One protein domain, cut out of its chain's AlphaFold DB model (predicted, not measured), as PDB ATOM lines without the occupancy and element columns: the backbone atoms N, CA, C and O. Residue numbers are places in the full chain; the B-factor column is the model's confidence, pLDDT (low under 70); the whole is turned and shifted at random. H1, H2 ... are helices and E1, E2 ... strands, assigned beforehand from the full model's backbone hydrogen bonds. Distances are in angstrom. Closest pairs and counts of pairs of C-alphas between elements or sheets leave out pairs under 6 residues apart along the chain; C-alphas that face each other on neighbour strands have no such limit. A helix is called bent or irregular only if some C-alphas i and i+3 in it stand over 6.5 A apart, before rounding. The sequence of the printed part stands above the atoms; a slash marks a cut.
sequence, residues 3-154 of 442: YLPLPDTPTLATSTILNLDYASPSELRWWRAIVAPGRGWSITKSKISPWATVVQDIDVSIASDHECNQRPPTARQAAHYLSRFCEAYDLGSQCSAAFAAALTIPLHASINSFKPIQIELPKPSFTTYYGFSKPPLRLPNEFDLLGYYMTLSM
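AT A GLANCE: This is residues 3 to 154 of the 442 residues of an uncharacterized protein of Fusarium sp. AF-4 (UniProt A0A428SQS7). Two helices, H3 and H4, run side by side the same way; H2 meets the start of H3 at a steep angle, and across H2 lies a small patch made of H1 and the two short strands E1 and E2. Long loops join these parts, the longest of them, residues 111 to 140, leading from the end of H3 back past H2 to the start of H4. The printed part has 152 residues, with 61 of them, under half, in named elements: four helices and two strands in the order E1 H1 E2 H2 H3 H4, mostly helix, with a parallel sheet of order E1, E2. It is compact, with a radius of gyration of the C-alphas of 16.0 A, and its outline is rounded, spanning 43 by 40 by 29 A.

IN THESE COORDINATES: The printed part begins with residues 3 to 15, which hold no named element. E1 is residues 16 to 18, starting at C-alpha 16 at (21.772, 34.065, -25.792). H1 is residues 25 to 35, 15.7 A long, and E2 is residues 60 to 62. H2 is residues 75 to 88, 20.0 A long. H3, residues 94 to 110, is 25.0 A long, with a kink of 27 degrees near residue 103; it is only just irregular, C-alphas 103 and 106 being 7.0 A apart. H4, residues 141 to 153, is 17.7 A long and irregular, with C-alphas 144 and 147 8.1 A apart; it ends at C-alpha 153 at (22.158, 63.953, -36.740).

HOW THE PARTS SIT: E1 and E2 are parallel neighbours at 33 degrees, with N 18 and O 61 2.8 A apart, within hydrogen-bond range. With H1 between them along the chain, they form a strand-helix-strand unit, two parallel neighbour strands joined through a helix. The closest C-alphas of H1 and E2, those of Arg 32 and Ile 62, are 5.9 A apart. H1 and H2 are close but not clearly touching, about perpendicular at 83 degrees, with the closest C-alphas, Glu 27 and Tyr 81, 6.8 A apart. H2, with residues 82 to 86 alone, touches residues 94 to 95 of H3 at a steep tilt of 50 degrees, opposite ways; the closest C-alphas, Cys 86 and Cys 95, are 6.5 A apart. H3 and H4 touch at a shallow tilt of 7 degrees, the same way, the closest C-alphas, Leu 103 and Ser 153, being 5.2 A apart. H1 is apart from H3 and H4. Every O i to N i+4 pair is within hydrogen-bond range in H1 and H2, against 11 of 13 in H3 and 6 of 9 in H4.

THE WHOLE: The C-alphas farthest apart, those of Phe 114 and Ser 133, are 47.4 A apart. The printed part has no cut. The links H1 to E2, E2 to H2 and H3 to H4 are long. Mean pLDDT of the printed part is 77.6; 40 residues are under 70, among them 3 to 15 and 131 to 137.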
ATOM      1  N   TYR A   3      40.293  50.279 -26.605       50.31
ATOM      2  CA  TYR A   3      39.524  49.171 -26.075       50.31
ATOM      3  C   TYR A   3      39.589  49.193 -24.546       50.31
ATOM      4  O   TYR A   3      40.674  49.370 -23.986       50.31
ATOM      5  N   LEU A   4      38.450  49.016 -23.879       55.50
ATOM      6  CA  LEU A   4      38.416  48.844 -22.429       55.50
ATOM      7  C   LEU A   4      38.412  47.346 -22.093       55.50
ATOM      8  O   LEU A   4      37.725  46.591 -22.780       55.50
ATOM      9  N   PRO A   5      39.164  46.899 -21.067       48.97
ATOM     10  CA  PRO A   5      39.097  45.514 -20.610       48.97
ATOM     11  C   PRO A   5      37.643  45.137 -20.304       48.97
ATOM     12  O   PRO A   5      36.922  45.935 -19.702       48.97
ATOM     13  N   LEU A   6      37.222  43.939 -20.718       50.91
ATOM     14  CA  LEU A   6      35.900  43.425 -20.359       50.91
ATOM     15  C   LEU A   6      35.838  43.289 -18.831       50.91
ATOM     16  O   LEU A   6      36.802  42.794 -18.245       50.91
ATOM     17  N   PRO A   7      34.756  43.735 -18.174       48.31
ATOM     18  CA  PRO A   7      34.558  43.421 -16.768       48.31
ATOM     19  C   PRO A   7      34.429  41.900 -16.595       48.31
ATOM     20  O   PRO A   7      33.821  41.234 -17.433       48.31
ATOM     21  N   ASP A   8      34.986  41.362 -15.506       42.12
ATOM     22  CA  ASP A   8      34.831  39.950 -15.145       42.12
ATOM     23  C   ASP A   8      33.336  39.642 -14.960       42.12
ATOM     24  O   ASP A   8      32.691  40.127 -14.026       42.12
ATOM     25  N   THR A   9      32.758  38.871 -15.881       43.72
ATOM     26  CA  THR A   9      31.341  38.491 -15.855       43.72
ATOM     27  C   THR A   9      31.074  37.473 -14.741       43.72
ATOM     28  O   THR A   9      31.653  36.383 -14.782       43.72
ATOM     29  N   PRO A  10      30.166  37.744 -13.784       36.22
ATOM     30  CA  PRO A  10      29.628  36.700 -12.929       36.22
ATOM     31  C   PRO A  10      28.744  35.778 -13.776       36.22
ATOM     32  O   PRO A  10      27.787  36.199 -14.420       36.22
ATOM     33  N   THR A  11      29.087  34.498 -13.788       46.41
ATOM     34  CA  THR A  11      28.306  33.440 -14.425       46.41
ATOM     35  C   THR A  11      27.035  33.215 -13.600       46.41
ATOM     36  O   THR A  11      27.130  32.644 -12.520       46.41
ATOM     37  N   LEU A  12      25.873  33.694 -14.065       45.12
ATOM     38  CA  LEU A  12      24.588  32.965 -14.105       45.12
ATOM     39  C   LEU A  12      23.415  33.879 -14.534       45.12
ATOM     40  O   LEU A  12      22.867  34.625 -13.727       45.12
ATOM     41  N   ALA A  13      22.996  33.735 -15.789       42.91
ATOM     42  CA  ALA A  13      21.621  33.704 -16.308       42.91
ATOM     43  C   ALA A  13      21.736  33.273 -17.789       42.91
ATOM     44  O   ALA A  13      22.831  33.309 -18.347       42.91
ATOM     45  N   THR A  14      20.674  32.753 -18.398       54.91
ATOM     46  CA  THR A  14      20.670  32.131 -19.737       54.91
ATOM     47  C   THR A  14      20.974  33.121 -20.871       54.91
ATOM     48  O   THR A  14      20.073  33.502 -21.610       54.91
ATOM     49  N   SER A  15      22.245  33.492 -21.031       67.75
ATOM     50  CA  SER A  15      22.690  34.364 -22.116       67.75
ATOM     51  C   SER A  15      22.468  33.712 -23.472       67.75
ATOM     52  O   SER A  15      22.833  32.555 -23.696       67.75
ATOM     53  N   THR A  16      21.878  34.474 -24.393       82.94
ATOM     54  CA  THR A  16      21.772  34.065 -25.792       82.94
ATOM     55  C   THR A  16      23.156  34.147 -26.421       82.94
ATOM     56  O   THR A  16      23.706  35.233 -26.613       82.94
ATOM     57  N   ILE A  17      23.732  32.984 -26.723       84.94
ATOM     58  CA  ILE A  17      25.042  32.875 -27.362       84.94
ATOM     59  C   ILE A  17      24.850  32.988 -28.877       84.94
ATOM     60  O   ILE A  17      24.257  32.108 -29.501       84.94
ATOM     61  N   LEU A  18      25.376  34.054 -29.473       87.50
ATOM     62  CA  LEU A  18      25.387  34.240 -30.920       87.50
ATOM     63  C   LEU A  18      26.558  33.483 -31.546       87.50
ATOM     64  O   LEU A  18      27.719  33.670 -31.169       87.50
ATOM     65  N   ASN A  19      26.244  32.658 -32.546       85.12
ATOM     66  CA  ASN A  19      27.228  32.023 -33.411       85.12
ATOM     67  C   ASN A  19      27.623  32.996 -34.537       85.12
ATOM     68  O   ASN A  19      26.775  33.455 -35.305       85.12
ATOM     69  N   LEU A  20      28.919  33.288 -34.639       87.38
ATOM     70  CA  LEU A  20      29.513  34.115 -35.687       87.38
ATOM     71  C   LEU A  20      30.724  33.405 -36.316       87.38
ATOM     72  O   LEU A  20      31.749  34.028 -36.559       87.38
ATOM     73  N   ASP A  21      30.628  32.102 -36.592       84.94
ATOM     74  CA  ASP A  21      31.752  31.284 -37.092       84.94
ATOM     75  C   ASP A  21      32.333  31.785 -38.430       84.94
ATOM     76  O   ASP A  21      33.486  31.523 -38.769       84.94
ATOM     77  N   TYR A  22      31.550  32.552 -39.194       85.25
ATOM     78  CA  TYR A  22      31.988  33.202 -40.430       85.25
ATOM     79  C   TYR A  22      32.886  34.432 -40.203       85.25
ATOM     80  O   TYR A  22      33.450  34.979 -41.162       85.25
ATOM     81  N   ALA A  23      32.906  34.969 -38.982       88.50
ATOM     82  CA  ALA A  23      33.513  36.248 -38.661       88.50
ATOM     83  C   ALA A  23      35.016  36.087 -38.429       88.50
ATOM     84  O   ALA A  23      35.499  35.102 -37.871       88.50
ATOM     85  N   SER A  24      35.785  37.086 -38.853       88.06
ATOM     86  CA  SER A  24      37.215  37.110 -38.561       88.06
ATOM     87  C   SER A  24      37.453  37.328 -37.055       88.06
ATOM     88  O   SER A  24      36.592  37.884 -36.365       88.06
ATOM     89  N   PRO A  25      38.646  37.006 -36.518       86.69
ATOM     90  CA  PRO A  25      38.974  37.318 -35.124       86.69
ATOM     91  C   PRO A  25      38.810  38.808 -34.771       86.69
ATOM     92  O   PRO A  25      38.481  39.147 -33.634       86.69
ATOM     93  N   SER A  26      39.017  39.702 -35.744       86.19
ATOM     94  CA  SER A  26      38.851  41.149 -35.573       86.19
ATOM     95  C   SER A  26      37.380  41.564 -35.468       86.19
ATOM     96  O   SER A  26      37.031  42.396 -34.632       86.19
ATOM     97  N   GLU A  27      36.515  40.952 -36.276       89.69
ATOM     98  CA  GLU A  27      35.066  41.146 -36.254       89.69
ATOM     99  C   GLU A  27      34.441  40.576 -34.973       89.69
ATOM    100  O   GLU A  27      33.690  41.278 -34.299       89.69
ATOM    101  N   LEU A  28      34.823  39.359 -34.566       88.75
ATOM    102  CA  LEU A  28      34.377  38.740 -33.309       88.75
ATOM    103  C   LEU A  28      34.703  39.611 -32.092       88.75
ATOM    104  O   LEU A  28      33.866  39.805 -31.209       88.75
ATOM    105  N   ARG A  29      35.918  40.174 -32.050       85.44
ATOM    106  CA  ARG A  29      36.331  41.091 -30.981       85.44
ATOM    107  C   ARG A  29      35.503  42.372 -30.984       85.44
ATOM    108  O   ARG A  29      35.130  42.854 -29.916       85.44
ATOM    109  N   TRP A  30      35.225  42.923 -32.162       87.94
ATOM    110  CA  TRP A  30      34.399  44.119 -32.289       87.94
ATOM    111  C   TRP A  30      32.970  43.877 -31.784       87.94
ATOM    112  O   TRP A  30      32.483  44.673 -30.982       87.94
ATOM    113  N   TRP A  31      32.352  42.748 -32.144       88.81
ATOM    114  CA  TRP A  31      31.035  42.356 -31.636       88.81
ATOM    115  C   TRP A  31      31.021  42.131 -30.123       88.81
ATOM    116  O   TRP A  31      30.128  42.643 -29.452       88.81
ATOM    117  N   ARG A  32      32.040  41.460 -29.559       86.88
ATOM    118  CA  ARG A  32      32.178  41.308 -28.096       86.88
ATOM    119  C   ARG A  32      32.198  42.647 -27.372       86.88
ATOM    120  O   ARG A  32      31.588  42.773 -26.320       86.88
ATOM    121  N   ALA A  33      32.870  43.646 -27.936       84.94
ATOM    122  CA  ALA A  33      32.889  44.980 -27.354       84.94
ATOM    123  C   ALA A  33      31.506  45.657 -27.404       84.94
ATOM    124  O   ALA A  33      31.152  46.377 -26.480       84.94
ATOM    125  N   ILE A  34      30.715  45.442 -28.459       86.25
ATOM    126  CA  ILE A  34      29.376  46.042 -28.584       86.25
ATOM    127  C   ILE A  34      28.398  45.458 -27.561       86.25
ATOM    128  O   ILE A  34      27.645  46.217 -26.958       86.25
ATOM    129  N   VAL A  35      28.411  44.135 -27.367       86.12
ATOM    130  CA  VAL A  35      27.478  43.452 -26.448       86.12
ATOM    131  C   VAL A  35      27.911  43.527 -24.983       86.12
ATOM    132  O   VAL A  35      27.120  43.229 -24.093       86.12
ATOM    133  N   ALA A  36      29.159  43.920 -24.718       82.75
ATOM    134  CA  ALA A  36      29.678  44.034 -23.366       82.75
ATOM    135  C   ALA A  36      28.914  45.092 -22.551       82.75
ATOM    136  O   ALA A  36      28.716  46.212 -23.036       82.75
ATOM    137  N   PRO A  37      28.566  44.799 -21.285       82.31
ATOM    138  CA  PRO A  37      27.926  45.781 -20.429       82.31
ATOM    139  C   PRO A  37      28.854  46.981 -20.190       82.31
ATOM    140  O   PRO A  37      30.064  46.850 -19.984       82.31
ATOM    141  N   GLY A  38      28.275  48.181 -20.177       80.94
ATOM    142  CA  GLY A  38      29.001  49.428 -19.963       80.94
ATOM    143  C   GLY A  38      29.477  50.078 -21.264       80.94
ATOM    144  O   GLY A  38      28.669  50.494 -22.093       80.94
ATOM    145  N   ARG A  39      30.797  50.272 -21.393       71.25
ATOM    146  CA  ARG A  39      31.444  50.905 -22.557       71.25
ATOM    147  C   ARG A  39      32.478  49.948 -23.139       71.25
ATOM    148  O   ARG A  39      33.580  49.864 -22.608       71.25
ATOM    149  N   GLY A  40      32.165  49.274 -24.240       69.12
ATOM    150  CA  GLY A  40      33.148  48.413 -24.912       69.12
ATOM    151  C   GLY A  40      34.248  49.169 -25.655       69.12
ATOM    152  O   GLY A  40      35.372  48.686 -25.782       69.12
ATOM    153  N   TRP A  41      33.952  50.389 -26.108       73.06
ATOM    154  CA  TRP A  41      34.921  51.284 -26.734       73.06
ATOM    155  C   TRP A  41      34.876  52.654 -26.075       73.06
ATOM    156  O   TRP A  41      33.810  53.187 -25.768       73.06
ATOM    157  N   SER A  42      36.049  53.252 -25.889       71.00
ATOM    158  CA  SER A  42      36.159  54.625 -25.409       71.00
ATOM    159  C   SER A  42      37.061  55.443 -26.321       71.00
ATOM    160  O   SER A  42      37.964  54.930 -26.982       71.00
ATOM    161  N   ILE A  43      36.807  56.741 -26.412       68.19
ATOM    162  CA  ILE A  43      37.730  57.659 -27.073       68.19
ATOM    163  C   ILE A  43      38.781  58.046 -26.035       68.19
ATOM    164  O   ILE A  43      38.440  58.491 -24.941       68.19
ATOM    165  N   THR A  44      40.062  57.865 -26.359       61.19
ATOM    166  CA  THR A  44      41.135  58.384 -25.520       61.19
ATOM    167  C   THR A  44      41.171  59.902 -25.602       61.19
ATOM    168  O   THR A  44      41.075  60.466 -26.694       61.19
ATOM    169  N   LYS A  45      41.401  60.545 -24.451       55.22
ATOM    170  CA  LYS A  45      41.246  61.992 -24.203       55.22
ATOM    171  C   LYS A  45      39.769  62.369 -24.025       55.22
ATOM    172  O   LYS A  45      38.884  61.707 -24.540       55.22
ATOM    173  N   SER A  46      39.522  63.429 -23.264       55.06
ATOM    174  CA  SER A  46      38.238  63.980 -22.769       55.06
ATOM    175  C   SER A  46      37.155  64.326 -23.812       55.06
ATOM    176  O   SER A  46      36.220  65.069 -23.519       55.06
ATOM    177  N   LYS A  47      37.259  63.812 -25.035       58.53
ATOM    178  CA  LYS A  47      36.270  63.971 -26.093       58.53
ATOM    179  C   LYS A  47      35.308  62.793 -26.039       58.53
ATOM    180  O   LYS A  47      35.724  61.639 -26.064       58.53
ATOM    181  N   ILE A  48      34.021  63.090 -25.972       64.88
ATOM    182  CA  ILE A  48      32.950  62.097 -25.988       64.88
ATOM    183  C   ILE A  48      32.172  62.303 -27.286       64.88
ATOM    184  O   ILE A  48      31.967  63.432 -27.727       64.88
ATOM    185  N   SER A  49      31.804  61.195 -27.915       76.25
ATOM    186  CA  SER A  49      30.990  61.182 -29.128       76.25
ATOM    187  C   SER A  49      29.541  61.579 -28.803       76.25
ATOM    188  O   SER A  49      29.037  61.110 -27.782       76.25
ATOM    189  N   PRO A  50      28.835  62.356 -29.650       77.00
ATOM    190  CA  PRO A  50      27.394  62.599 -29.494       77.00
ATOM    191  C   PRO A  50      26.559  61.310 -29.436       77.00
ATOM    192  O   PRO A  50      25.509  61.280 -28.805       77.00
ATOM    193  N   TRP A  51      27.065  60.234 -30.043       83.31
ATOM    194  CA  TRP A  51      26.463  58.897 -30.031       83.31
ATOM    195  C   TRP A  51      27.058  57.976 -28.960       83.31
ATOM    196  O   TRP A  51      26.899  56.760 -29.033       83.31
ATOM    197  N   ALA A  52      27.822  58.504 -28.000       81.38
ATOM    198  CA  ALA A  52      28.384  57.680 -26.938       81.38
ATOM    199  C   ALA A  52      27.264  57.162 -26.032       81.38
ATOM    200  O   ALA A  52      26.684  57.912 -25.246       81.38
ATOM    201  N   THR A  53      27.004  55.863 -26.110       79.69
ATOM    202  CA  THR A  53      26.022  55.175 -25.277       79.69
ATOM    203  C   THR A  53      26.708  54.330 -24.209       79.69
ATOM    204  O   THR A  53      27.881  53.961 -24.311       79.69
ATOM    205  N   VAL A  54      25.973  54.070 -23.132       82.31
ATOM    206  CA  VAL A  54      26.323  53.060 -22.133       82.31
ATOM    207  C   VAL A  54      25.225  52.018 -22.196       82.31
ATOM    208  O   VAL A  54      24.060  52.349 -21.977       82.31
ATOM    209  N   VAL A  55      25.596  50.791 -22.535       80.50
ATOM    210  CA  VAL A  55      24.647  49.698 -22.747       80.50
ATOM    211  C   VAL A  55      24.526  48.924 -21.436       80.50
ATOM    212  O   VAL A  55      25.534  48.584 -20.813       80.50
ATOM    213  N   GLN A  56      23.296  48.726 -20.959       83.31
ATOM    214  CA  GLN A  56      23.038  47.785 -19.863       83.31
ATOM    215  C   GLN A  56      23.244  46.358 -20.370       83.31
ATOM    216  O   GLN A  56      23.290  46.145 -21.575       83.31
ATOM    217  N   ASP A  57      23.386  45.386 -19.475       82.94
ATOM    218  CA  ASP A  57      23.488  43.992 -19.905       82.94
ATOM    219  C   ASP A  57      22.251  43.599 -20.735       82.94
ATOM    220  O   ASP A  57      21.119  43.697 -20.260       82.94
ATOM    221  N   ILE A  58      22.484  43.223 -21.995       82.88
ATOM    222  CA  ILE A  58      21.447  42.821 -22.953       82.88
ATOM    223  C   ILE A  58      21.271  41.300 -23.019       82.88
ATOM    224  O   ILE A  58      20.499  40.827 -23.849       82.88
ATOM    225  N   ASP A  59      21.960  40.541 -22.156       85.25
ATOM    226  CA  ASP A  59      21.886  39.075 -22.070       85.25
ATOM    227  C   ASP A  59      22.337  38.363 -23.364       85.25
ATOM    228  O   ASP A  59      21.889  37.266 -23.706       85.25
ATOM    229  N   VAL A  60      23.263  38.986 -24.101       86.19
ATOM    230  CA  VAL A  60      23.829  38.473 -25.357       86.19
ATOM    231  C   VAL A  60      25.331  38.286 -25.210       86.19
ATOM    232  O   VAL A  60      26.045  39.196 -24.793       86.19
ATOM    233  N   SER A  61      25.830  37.123 -25.622       86.62
ATOM    234  CA  SER A  61      27.261  36.817 -25.644       86.62
ATOM    235  C   SER A  61      27.698  36.310 -27.016       86.62
ATOM    236  O   SER A  61      26.920  35.723 -27.764       86.62
ATOM    237  N   ILE A  62      28.958  36.566 -27.378       85.94
ATOM    238  CA  ILE A  62      29.545  36.095 -28.640       85.94
ATOM    239  C   ILE A  62      30.470  34.922 -28.334       85.94
ATOM    240  O   ILE A  62      31.440  35.087 -27.588       85.94
ATOM    241  N   ALA A  63      30.214  33.762 -28.940       77.25
ATOM    242  CA  ALA A  63      31.087  32.597 -28.805       77.25
ATOM    243  C   ALA A  63      32.451  32.865 -29.459       77.25
ATOM    244  O   ALA A  63      32.509  33.036 -30.676       77.25
ATOM    245  N   SER A  64      33.546  32.931 -28.685       68.06
ATOM    246  CA  SER A  64      34.918  32.871 -29.220       68.06
ATOM    247  C   SER A  64      36.003  32.844 -28.128       68.06
ATOM    248  O   SER A  64      35.956  33.629 -27.185       68.06
ATOM    249  N   ASP A  65      37.045  32.032 -28.346       63.06
ATOM    250  CA  ASP A  65      38.175  31.811 -27.420       63.06
ATOM    251  C   ASP A  65      39.372  32.765 -27.619       63.06
ATOM    252  O   ASP A  65      40.410  32.640 -26.967       63.06
ATOM    253  N   HIS A  66      39.279  33.723 -28.547       58.78
ATOM    254  CA  HIS A  66      40.430  34.535 -28.951       58.78
ATOM    255  C   HIS A  66      40.405  35.946 -28.346       58.78
ATOM    256  O   HIS A  66      39.547  36.763 -28.678       58.78
ATOM    257  N   GLU A  67      41.374  36.269 -27.488       58.03
ATOM    258  CA  GLU A  67      41.700  37.642 -27.080       58.03
ATOM    259  C   GLU A  67      42.677  38.242 -28.105       58.03
ATOM    260  O   GLU A  67      43.791  37.750 -28.274       58.03
ATOM    261  N   CYS A  68      42.277  39.303 -28.813       58.31
ATOM    262  CA  CYS A  68      43.168  40.002 -29.736       58.31
ATOM    263  C   CYS A  68      43.155  41.509 -29.463       58.31
ATOM    264  O   CYS A  68      42.103  42.152 -29.493       58.31
ATOM    265  N   ASN A  69      44.337  42.084 -29.223       60.34
ATOM    266  CA  ASN A  69      44.524  43.528 -29.104       60.34
ATOM    267  C   ASN A  69      44.518  44.148 -30.502       60.34
ATOM    268  O   ASN A  69      45.548  44.191 -31.174       60.34
ATOM    269  N   GLN A  70      43.352  44.610 -30.955       68.69
ATOM    270  CA  GLN A  70      43.202  45.220 -32.274       68.69
ATOM    271  C   GLN A  70      42.571  46.608 -32.219       68.69
ATOM    272  O   GLN A  70      41.877  46.977 -31.272       68.69
ATOM    273  N   ARG A  71      42.843  47.389 -33.267       76.06
ATOM    274  CA  ARG A  71      42.218  48.695 -33.493       76.06
ATOM    275  C   ARG A  71      40.737  48.509 -33.850       76.06
ATOM    276  O   ARG A  71      40.400  47.497 -34.465       76.06
ATOM    277  N   PRO A  72      39.868  49.478 -33.514       79.94
ATOM    278  CA  PRO A  72      38.485  49.441 -33.969       79.94
ATOM    279  C   PRO A  72      38.433  49.461 -35.508       79.94
ATOM    280  O   PRO A  72      39.317  50.056 -36.137       79.94
ATOM    281  N   PRO A  73      37.419  48.823 -36.121       88.81
ATOM    282  CA  PRO A  73      37.246  48.840 -37.567       88.81
ATOM    283  C   PRO A  73      37.007  50.262 -38.087       88.81
ATOM    284  O   PRO A  73      36.537  51.145 -37.366       88.81
ATOM    285  N   THR A  74      37.298  50.483 -39.369       88.06
ATOM    286  CA  THR A  74      36.831  51.691 -40.063       88.06
ATOM    287  C   THR A  74      35.303  51.679 -40.180       88.06
ATOM    288  O   THR A  74      34.684  50.618 -40.121       88.06
ATOM    289  N   ALA A  75      34.680  52.840 -40.407       85.62
ATOM    290  CA  ALA A  75      33.224  52.934 -40.554       85.62
ATOM    291  C   ALA A  75      32.678  52.012 -41.664       85.62
ATOM    292  O   ALA A  75      31.686  51.317 -41.464       85.62
ATOM    293  N   ARG A  76      33.387  51.919 -42.800       86.19
ATOM    294  CA  ARG A  76      33.038  51.005 -43.897       86.19
ATOM    295  C   ARG A  76      33.156  49.533 -43.488       86.19
ATOM    296  O   ARG A  76      32.298  48.733 -43.837       86.19
ATOM    297  N   GLN A  77      34.196  49.168 -42.738       89.31
ATOM    298  CA  GLN A  77      34.348  47.801 -42.224       89.31
ATOM    299  C   GLN A  77      33.245  47.445 -41.220       89.31
ATOM    300  O   GLN A  77      32.657  46.376 -41.333       89.31
ATOM    301  N   ALA A  78      32.924  48.349 -40.291       90.06
ATOM    302  CA  ALA A  78      31.830  48.171 -39.337       90.06
ATOM    303  C   ALA A  78      30.475  47.991 -40.043       90.06
ATOM    304  O   ALA A  78      29.708  47.104 -39.680       90.06
ATOM    305  N   ALA A  79      30.212  48.776 -41.092       87.88
ATOM    306  CA  ALA A  79      29.011  48.632 -41.911       87.88
ATOM    307  C   ALA A  79      28.944  47.253 -42.596       87.88
ATOM    308  O   ALA A  79      27.893  46.617 -42.612       87.88
ATOM    309  N   HIS A  80      30.071  46.743 -43.110       87.44
ATOM    310  CA  HIS A  80      30.120  45.390 -43.673       87.44
ATOM    311  C   HIS A  80      29.853  44.316 -42.615       87.44
ATOM    312  O   HIS A  80      29.109  43.380 -42.894       87.44
ATOM    313  N   TYR A  81      30.415  44.446 -41.411       90.56
ATOM    314  CA  TYR A  81      30.145  43.514 -40.310       90.56
ATOM    315  C   TYR A  81      28.655  43.506 -39.936       90.56
ATOM    316  O   TYR A  81      28.060  42.436 -39.822       90.56
ATOM    317  N   LEU A  82      28.024  44.683 -39.834       90.25
ATOM    318  CA  LEU A  82      26.582  44.825 -39.581       90.25
ATOM    319  C   LEU A  82      25.726  44.178 -40.674       90.25
ATOM    320  O   LEU A  82      24.797  43.435 -40.366       90.25
ATOM    321  N   SER A  83      26.050  44.430 -41.944       86.81
ATOM    322  CA  SER A  83      25.330  43.858 -43.085       86.81
ATOM    323  C   SER A  83      25.418  42.329 -43.102       86.81
ATOM    324  O   SER A  83      24.393  41.666 -43.246       86.81
ATOM    325  N   ARG A  84      26.610  41.762 -42.865       88.06
ATOM    326  CA  ARG A  84      26.799  40.305 -42.778       88.06
ATOM    327  C   ARG A  84      26.031  39.692 -41.611       88.06
ATOM    328  O   ARG A  84      25.456  38.620 -41.751       88.06
ATOM    329  N   PHE A  85      26.017  40.369 -40.465       89.69
ATOM    330  CA  PHE A  85      25.250  39.930 -39.304       89.69
ATOM    331  C   PHE A  85      23.750  39.877 -39.592       89.69
ATOM    332  O   PHE A  85      23.109  38.869 -39.303       89.69
ATOM    333  N   CYS A  86      23.210  40.915 -40.230       88.62
ATOM    334  CA  CYS A  86      21.798  40.940 -40.604       88.62
ATOM    335  C   CYS A  86      21.446  39.831 -41.603       88.62
ATOM    336  O   CYS A  86      20.393  39.223 -41.472       88.62
ATOM    337  N   GLU A  87      22.326  39.521 -42.554       86.56
ATOM    338  CA  GLU A  87      22.113  38.429 -43.512       86.56
ATOM    339  C   GLU A  87      22.211  37.040 -42.854       86.56
ATOM    340  O   GLU A  87      21.370  36.183 -43.107       86.56
ATOM    341  N   ALA A  88      23.173  36.818 -41.949       88.31
ATOM    342  CA  ALA A  88      23.355  35.529 -41.273       88.31
ATOM    343  C   ALA A  88      22.157  35.110 -40.396       88.31
ATOM    344  O   ALA A  88      21.894  33.914 -40.230       88.31
ATOM    345  N   TYR A  89      21.458  36.096 -39.830       87.88
ATOM    346  CA  TYR A  89      20.310  35.918 -38.938       87.88
ATOM    347  C   TYR A  89      18.966  36.290 -39.590       87.88
ATOM    348  O   TYR A  89      17.952  36.312 -38.898       87.88
ATOM    349  N   ASP A  90      18.947  36.578 -40.899       86.31
ATOM    350  CA  ASP A  90      17.749  36.990 -41.654       86.31
ATOM    351  C   ASP A  90      16.974  38.145 -40.994       86.31
ATOM    352  O   ASP A  90      15.756  38.132 -40.827       86.31
ATOM    353  N   LEU A  91      17.711  39.182 -40.591       87.81
ATOM    354  CA  LEU A  91      17.164  40.361 -39.916       87.81
ATOM    355  C   LEU A  91      16.566  41.387 -40.895       87.81
ATOM    356  O   LEU A  91      16.177  42.479 -40.483       87.81
ATOM    357  N   GLY A  92      16.508  41.071 -42.192       86.75
ATOM    358  CA  GLY A  92      15.927  41.931 -43.225       86.75
ATOM    359  C   GLY A  92      16.467  43.367 -43.193       86.75
ATOM    360  O   GLY A  92      17.673  43.604 -43.260       86.75
ATOM    361  N   SER A  93      15.562  44.340 -43.072       86.88
ATOM    362  CA  SER A  93      15.862  45.779 -43.051       86.88
ATOM    363  C   SER A  93      16.266  46.329 -41.675       86.88
ATOM    364  O   SER A  93      16.421  47.544 -41.523       86.88
ATOM    365  N   GLN A  94      16.489  45.474 -40.667       89.69
ATOM    366  CA  GLN A  94      16.890  45.934 -39.332       89.69
ATOM    367  C   GLN A  94      18.214  46.709 -39.336       89.69
ATOM    368  O   GLN A  94      18.397  47.579 -38.492       89.69
ATOM    369  N   CYS A  95      19.114  46.460 -40.296       88.81
ATOM    370  CA  CYS A  95      20.341  47.250 -40.446       88.81
ATOM    371  C   CYS A  95      20.030  48.738 -40.687       88.81
ATOM    372  O   CYS A  95      20.550  49.607 -39.987       88.81
ATOM    373  N   SER A  96      19.128  49.018 -41.629       90.69
ATOM    374  CA  SER A  96      18.671  50.365 -41.980       90.69
ATOM    375  C   SER A  96      17.865  51.001 -40.846       90.69
ATOM    376  O   SER A  96      18.063  52.170 -40.519       90.69
ATOM    377  N   ALA A  97      16.997  50.221 -40.195       92.31
ATOM    378  CA  ALA A  97      16.197  50.687 -39.063       92.31
ATOM    379  C   ALA A  97      17.074  51.055 -37.850       92.31
ATOM    380  O   ALA A  97      16.904  52.118 -37.253       92.31
ATOM    381  N   ALA A  98      18.068  50.221 -37.528       91.44
ATOM    382  CA  ALA A  98      19.046  50.495 -36.481       91.44
ATOM    383  C   ALA A  98      19.925  51.702 -36.823       91.44
ATOM    384  O   ALA A  98      20.255  52.494 -35.941       91.44
ATOM    385  N   PHE A  99      20.282  51.873 -38.099       92.06
ATOM    386  CA  PHE A  99      20.994  53.062 -38.547       92.06
ATOM    387  C   PHE A  99      20.154  54.325 -38.332       92.06
ATOM    388  O   PHE A  99      20.640  55.274 -37.720       92.06
ATOM    389  N   ALA A 100      18.879  54.318 -38.725       93.31
ATOM    390  CA  ALA A 100      17.988  55.445 -38.482       93.31
ATOM    391  C   ALA A 100      17.801  55.739 -36.982       93.31
ATOM    392  O   ALA A 100      17.852  56.901 -36.583       93.31
ATOM    393  N   ALA A 101      17.680  54.709 -36.137       92.56
ATOM    394  CA  ALA A 101      17.656  54.870 -34.681       92.56
ATOM    395  C   ALA A 101      18.956  55.495 -34.146       92.56
ATOM    396  O   ALA A 101      18.928  56.389 -33.307       92.56
ATOM    397  N   ALA A 102      20.119  55.098 -34.669       91.56
ATOM    398  CA  ALA A 102      21.386  55.717 -34.285       91.56
ATOM    399  C   ALA A 102      21.433  57.217 -34.640       91.56
ATOM    400  O   ALA A 102      21.968  58.013 -33.866       91.56
ATOM    401  N   LEU A 103      20.838  57.621 -35.768       91.62
ATOM    402  CA  LEU A 103      20.749  59.026 -36.179       91.62
ATOM    403  C   LEU A 103      19.833  59.867 -35.278       91.62
ATOM    404  O   LEU A 103      20.017  61.078 -35.197       91.62
ATOM    405  N   THR A 104      18.874  59.276 -34.564       90.44
ATOM    406  CA  THR A 104      18.003  60.032 -33.647       90.44
ATOM    407  C   THR A 104      18.603  60.191 -32.248       90.44
ATOM    408  O   THR A 104      18.180  61.079 -31.505       90.44
ATOM    409  N   ILE A 105      19.633  59.417 -31.872       87.88
ATOM    410  CA  ILE A 105      20.261  59.482 -30.534       87.88
ATOM    411  C   ILE A 105      20.677  60.912 -30.136       87.88
ATOM    412  O   ILE A 105      20.333  61.332 -29.023       87.88
ATOM    413  N   PRO A 106      21.368  61.707 -30.981       86.88
ATOM    414  CA  PRO A 106      21.740  63.067 -30.593       86.88
ATOM    415  C   PRO A 106      20.527  63.983 -30.389       86.88
ATOM    416  O   PRO A 106      20.553  64.837 -29.503       86.88
ATOM    417  N   LEU A 107      19.443  63.783 -31.150       85.56
ATOM    418  CA  LEU A 107      18.186  64.506 -30.950       85.56
ATOM    419  C   LEU A 107      17.604  64.187 -29.569       85.56
ATOM    420  O   LEU A 107      17.273  65.112 -28.828       85.56
ATOM    421  N   HIS A 108      17.573  62.911 -29.170       82.06
ATOM    422  CA  HIS A 108      17.173  62.522 -27.817       82.06
ATOM    423  C   HIS A 108      18.039  63.206 -26.747       82.06
ATOM    424  O   HIS A 108      17.498  63.760 -25.793       82.06
ATOM    425  N   ALA A 109      19.364  63.226 -26.913       78.50
ATOM    426  CA  ALA A 109      20.285  63.848 -25.958       78.50
ATOM    427  C   ALA A 109      20.133  65.382 -25.866       78.50
ATOM    428  O   ALA A 109      20.284  65.958 -24.789       78.50
ATOM    429  N   SER A 110      19.795  66.046 -26.975       76.12
ATOM    430  CA  SER A 110      19.708  67.512 -27.062       76.12
ATOM    431  C   SER A 110      18.574  68.141 -26.248       76.12
ATOM    432  O   SER A 110      18.622  69.325 -25.928       76.12
ATOM    433  N   ILE A 111      17.577  67.348 -25.853       69.75
ATOM    434  CA  ILE A 111      16.429  67.826 -25.069       69.75
ATOM    435  C   ILE A 111      16.843  68.158 -23.626       69.75
ATOM    436  O   ILE A 111      16.172  68.926 -22.938       69.75
ATOM    437  N   ASN A 112      17.954  67.588 -23.147       66.94
ATOM    438  CA  ASN A 112      18.499  67.883 -21.828       66.94
ATOM    439  C   ASN A 112      20.029  67.942 -21.878       66.94
ATOM    440  O   ASN A 112      20.711  66.972 -21.553       66.94
ATOM    441  N   SER A 113      20.561  69.113 -22.239       58.75
ATOM    442  CA  SER A 113      21.988  69.369 -22.508       58.75
ATOM    443  C   SER A 113      22.966  69.030 -21.372       58.75
ATOM    444  O   SER A 113      24.176  69.119 -21.566       58.75
ATOM    445  N   PHE A 114      22.477  68.645 -20.189       56.81
ATOM    446  CA  PHE A 114      23.295  68.422 -18.995       56.81
ATOM    447  C   PHE A 114      23.071  67.066 -18.318       56.81
ATOM    448  O   PHE A 114      23.674  66.813 -17.272       56.81
ATOM    449  N   LYS A 115      22.216  66.187 -18.863       66.69
ATOM    450  CA  LYS A 115      21.958  64.869 -18.267       66.69
ATOM    451  C   LYS A 115      21.988  63.761 -19.315       66.69
ATOM    452  O   LYS A 115      21.387  63.923 -20.372       66.69
ATOM    453  N   PRO A 116      22.637  62.618 -19.019       69.19
ATOM    454  CA  PRO A 116      22.518  61.449 -19.874       69.19
ATOM    455  C   PRO A 116      21.041  61.073 -19.978       69.19
ATOM    456  O   PRO A 116      20.340  60.980 -18.966       69.19
ATOM    457  N   ILE A 117      20.576  60.887 -21.207       78.31
ATOM    458  CA  ILE A 117      19.231  60.407 -21.472       78.31
ATOM    459  C   ILE A 117      19.274  58.895 -21.636       78.31
ATOM    460  O   ILE A 117      20.181  58.338 -22.252       78.31
ATOM    461  N   GLN A 118      18.288  58.237 -21.041       82.88
ATOM    462  CA  GLN A 118      18.057  56.819 -21.238       82.88
ATOM    463  C   GLN A 118      17.099  56.664 -22.417       82.88
ATOM    464  O   GLN A 118      16.015  57.250 -22.406       82.88
ATOM    465  N   ILE A 119      17.526  55.889 -23.408       85.06
ATOM    466  CA  ILE A 119      16.679  55.382 -24.488       85.06
ATOM    467  C   ILE A 119      16.268  53.949 -24.157       85.06
ATOM    468  O   ILE A 119      16.989  53.242 -23.449       85.06
ATOM    469  N   GLU A 120      15.106  53.543 -24.643       84.75
ATOM    470  CA  GLU A 120      14.611  52.176 -24.517       84.75
ATOM    471  C   GLU A 120      14.729  51.521 -25.881       84.75
ATOM    472  O   GLU A 120      14.296  52.099 -26.868       84.75
ATOM    473  N   LEU A 121      15.359  50.351 -25.944       86.06
ATOM    474  CA  LEU A 121      15.503  49.600 -27.184       86.06
ATOM    475  C   LEU A 121      14.685  48.307 -27.093       86.06
ATOM    476  O   LEU A 121      14.564  47.752 -25.994       86.06
ATOM    477  N   PRO A 122      14.152  47.802 -28.220       84.50
ATOM    478  CA  PRO A 122      13.486  46.511 -28.256       84.50
ATOM    479  C   PRO A 122      14.407  45.406 -27.739       84.50
ATOM    480  O   PRO A 122      15.611  45.398 -28.014       84.50
ATOM    481  N   LYS A 123      13.836  44.449 -27.000       84.19
ATOM    482  CA  LYS A 123      14.594  43.287 -26.539       84.19
ATOM    483  C   LYS A 123      15.031  42.466 -27.761       84.19
ATOM    484  O   LYS A 123      14.174  42.124 -28.578       84.19
ATOM    485  N   PRO A 124      16.324  42.125 -27.891       84.38
ATOM    486  CA  PRO A 124      16.778  41.318 -29.009       84.38
ATOM    487  C   PRO A 124      16.154  39.919 -28.948       84.38
ATOM    488  O   PRO A 124      16.014  39.327 -27.875       84.38
ATOM    489  N   SER A 125      15.790  39.397 -30.115       82.81
ATOM    490  CA  SER A 125      15.276  38.042 -30.299       82.81
ATOM    491  C   SER A 125      15.977  37.416 -31.495       82.81
ATOM    492  O   SER A 125      15.928  37.958 -32.598       82.81
ATOM    493  N   PHE A 126      16.640  36.284 -31.272       80.62
ATOM    494  CA  PHE A 126      17.395  35.573 -32.298       80.62
ATOM    495  C   PHE A 126      16.806  34.174 -32.461       80.62
ATOM    496  O   PHE A 126      17.194  33.239 -31.765       80.62
ATOM    497  N   THR A 127      15.819  34.036 -33.343       70.69
ATOM    498  CA  THR A 127      15.105  32.763 -33.549       70.69
ATOM    499  C   THR A 127      15.677  31.929 -34.688       70.69
ATOM    500  O   THR A 127      15.430  30.726 -34.745       70.69
ATOM    501  N   THR A 128      16.434  32.554 -35.590       73.50
ATOM    502  CA  THR A 128      16.811  31.947 -36.866       73.50
ATOM    503  C   THR A 128      18.266  32.257 -37.197       73.50
ATOM    504  O   THR A 128      18.678  33.412 -37.183       73.50
ATOM    505  N   TYR A 129      19.046  31.218 -37.493       79.19
ATOM    506  CA  TYR A 129      20.423  31.326 -37.973       79.19
ATOM    507  C   TYR A 129      20.560  30.493 -39.244       79.19
ATOM    508  O   TYR A 129      20.413  29.271 -39.204       79.19
ATOM    509  N   TYR A 130      20.842  31.150 -40.367       75.19
ATOM    510  CA  TYR A 130      21.036  30.482 -41.659       75.19
ATOM    511  C   TYR A 130      22.515  30.310 -42.026       75.19
ATOM    512  O   TYR A 130      22.839  29.633 -43.003       75.19
ATOM    513  N   GLY A 131      23.421  30.897 -41.237       67.62
ATOM    514  CA  GLY A 131      24.840  30.961 -41.564       67.62
ATOM    515  C   GLY A 131      25.121  31.839 -42.784       67.62
ATOM    516  O   GLY A 131      24.253  32.540 -43.297       67.62
ATOM    517  N   PHE A 132      26.370  31.821 -43.247       65.75
ATOM    518  CA  PHE A 132      26.822  32.669 -44.350       65.75
ATOM    519  C   PHE A 132      27.149  31.812 -45.577       65.75
ATOM    520  O   PHE A 132      28.219  31.212 -45.651       65.75
ATOM    521  N   SER A 133      26.223  31.708 -46.536       55.09
ATOM    522  CA  SER A 133      26.404  30.856 -47.726       55.09
ATOM    523  C   SER A 133      26.987  31.596 -48.945       55.09
ATOM    524  O   SER A 133      27.508  30.943 -49.852       55.09
ATOM    525  N   LYS A 134      26.969  32.941 -48.977       57.47
ATOM    526  CA  LYS A 134      27.521  33.787 -50.060       57.47
ATOM    527  C   LYS A 134      28.077  35.113 -49.511       57.47
ATOM    528  O   LYS A 134      27.618  35.538 -48.464       57.47
ATOM    529  N   PRO A 135      29.057  35.770 -50.170       56.12
ATOM    530  CA  PRO A 135      29.514  37.110 -49.784       56.12
ATOM    531  C   PRO A 135      28.369  38.139 -49.877       56.12
ATOM    532  O   PRO A 135      27.540  38.007 -50.781       56.12
ATOM    533  N   PRO A 136      28.341  39.168 -49.002       58.09
ATOM    534  CA  PRO A 136      27.218  40.097 -48.915       58.09
ATOM    535  C   PRO A 136      27.011  40.832 -50.239       58.09
ATOM    536  O   PRO A 136      27.966  41.318 -50.854       58.09
ATOM    537  N   LEU A 137      25.751  40.911 -50.676       61.97
ATOM    538  CA  LEU A 137      25.406  41.308 -52.042       61.97
ATOM    539  C   LEU A 137      25.651  42.797 -52.349       61.97
ATOM    540  O   LEU A 137      25.774  43.137 -53.523       61.97
ATOM    541  N   ARG A 138      25.731  43.660 -51.326       72.25
ATOM    542  CA  ARG A 138      26.205  45.064 -51.306       72.25
ATOM    543  C   ARG A 138      25.811  45.681 -49.959       72.25
ATOM    544  O   ARG A 138      24.877  45.206 -49.320       72.25
ATOM    545  N   LEU A 139      26.519  46.725 -49.528       80.88
ATOM    546  CA  LEU A 139      26.056  47.552 -48.410       80.88
ATOM    547  C   LEU A 139      24.729  48.225 -48.786       80.88
ATOM    548  O   LEU A 139      24.574  48.595 -49.954       80.88
ATOM    549  N   PRO A 140      23.806  48.421 -47.830       83.31
ATOM    550  CA  PRO A 140      22.676  49.311 -48.049       83.31
ATOM    551  C   PRO A 140      23.167  50.695 -48.502       83.31
ATOM    552  O   PRO A 140      24.173  51.200 -47.988       83.31
ATOM    553  N   ASN A 141      22.493  51.280 -49.493       84.62
ATOM    554  CA  ASN A 141      22.950  52.493 -50.185       84.62
ATOM    555  C   ASN A 141      23.145  53.681 -49.224       84.62
ATOM    556  O   ASN A 141      23.979  54.549 -49.462       84.62
ATOM    557  N   GLU A 142      22.409  53.722 -48.114       84.88
ATOM    558  CA  GLU A 142      22.525  54.759 -47.091       84.88
ATOM    559  C   GLU A 142      23.912  54.810 -46.428       84.88
ATOM    560  O   GLU A 142      24.350  55.882 -46.003       84.88
ATOM    561  N   PHE A 143      24.652  53.694 -46.393       85.50
ATOM    562  CA  PHE A 143      26.009  53.666 -45.843       85.50
ATOM    563  C   PHE A 143      27.031  54.375 -46.737       85.50
ATOM    564  O   PHE A 143      28.073  54.803 -46.230       85.50
ATOM    565  N   ASP A 144      26.741  54.568 -48.028       84.56
ATOM    566  CA  ASP A 144      27.584  55.386 -48.907       84.56
ATOM    567  C   ASP A 144      27.532  56.871 -48.513       84.56
ATOM    568  O   ASP A 144      28.503  57.602 -48.710       84.56
ATOM    569  N   LEU A 145      26.435  57.301 -47.879       84.56
ATOM    570  CA  LEU A 145      26.205  58.666 -47.396       84.56
ATOM    571  C   LEU A 145      26.367  58.797 -45.874       84.56
ATOM    572  O   LEU A 145      25.943  59.791 -45.280       84.56
ATOM    573  N   LEU A 146      27.014  57.822 -45.224       84.94
ATOM    574  CA  LEU A 146      27.146  57.760 -43.767       84.94
ATOM    575  C   LEU A 146      27.660  59.071 -43.150       84.94
ATOM    576  O   LEU A 146      27.107  59.543 -42.162       84.94
ATOM    577  N   GLY A 147      28.695  59.682 -43.733       81.44
ATOM    578  CA  GLY A 147      29.255  60.942 -43.230       81.44
ATOM    579  C   GLY A 147      28.245  62.094 -43.237       81.44
ATOM    580  O   GLY A 147      28.182  62.867 -42.279       81.44
ATOM    581  N   TYR A 148      27.407  62.167 -44.273       81.62
ATOM    582  CA  TYR A 148      26.346  63.163 -44.369       81.62
ATOM    583  C   TYR A 148      25.273  62.932 -43.301       81.62
ATOM    584  O   TYR A 148      24.969  63.846 -42.539       81.62
ATOM    585  N   TYR A 149      24.743  61.713 -43.181       86.62
ATOM    586  CA  TYR A 149      23.692  61.428 -42.201       86.62
ATOM    587  C   TYR A 149      24.179  61.618 -40.761       86.62
ATOM    588  O   TYR A 149      23.477  62.194 -39.928       86.62
ATOM    589  N   MET A 150      25.418  61.217 -40.473       86.12
ATOM    590  CA  MET A 150      26.038  61.475 -39.175       86.12
ATOM    591  C   MET A 150      26.148  62.982 -38.916       86.12
ATOM    592  O   MET A 150      25.776  63.442 -37.843       86.12
ATOM    593  N   THR A 151      26.548  63.780 -39.906       83.88
ATOM    594  CA  THR A 151      26.547  65.247 -39.775       83.88
ATOM    595  C   THR A 151      25.147  65.791 -39.497       83.88
ATOM    596  O   THR A 151      24.974  66.590 -38.578       83.88
ATOM    597  N   LEU A 152      24.141  65.336 -40.250       84.12
ATOM    598  CA  LEU A 152      22.751  65.749 -40.080       84.12
ATOM    599  C   LEU A 152      22.272  65.495 -38.646       84.12
ATOM    600  O   LEU A 152      21.731  66.390 -38.000       84.12
ATOM    601  N   SER A 153      22.539  64.300 -38.113       87.31
ATOM    602  CA  SER A 153      22.158  63.953 -36.740       87.31
ATOM    603  C   SER A 153      22.913  64.738 -35.665       87.31
ATOM    604  O   SER A 153      22.358  64.970 -34.596       87.31
ATOM    605  N   MET A 154      24.126  65.235 -35.933       85.19
ATOM    606  CA  MET A 154      24.823  66.152 -35.015       85.19
ATOM    607  C   MET A 154      24.174  67.534 -34.918       85.19
ATOM    608  O   MET A 154      24.544  68.310 -34.034       85.19
TER     609      MET A 154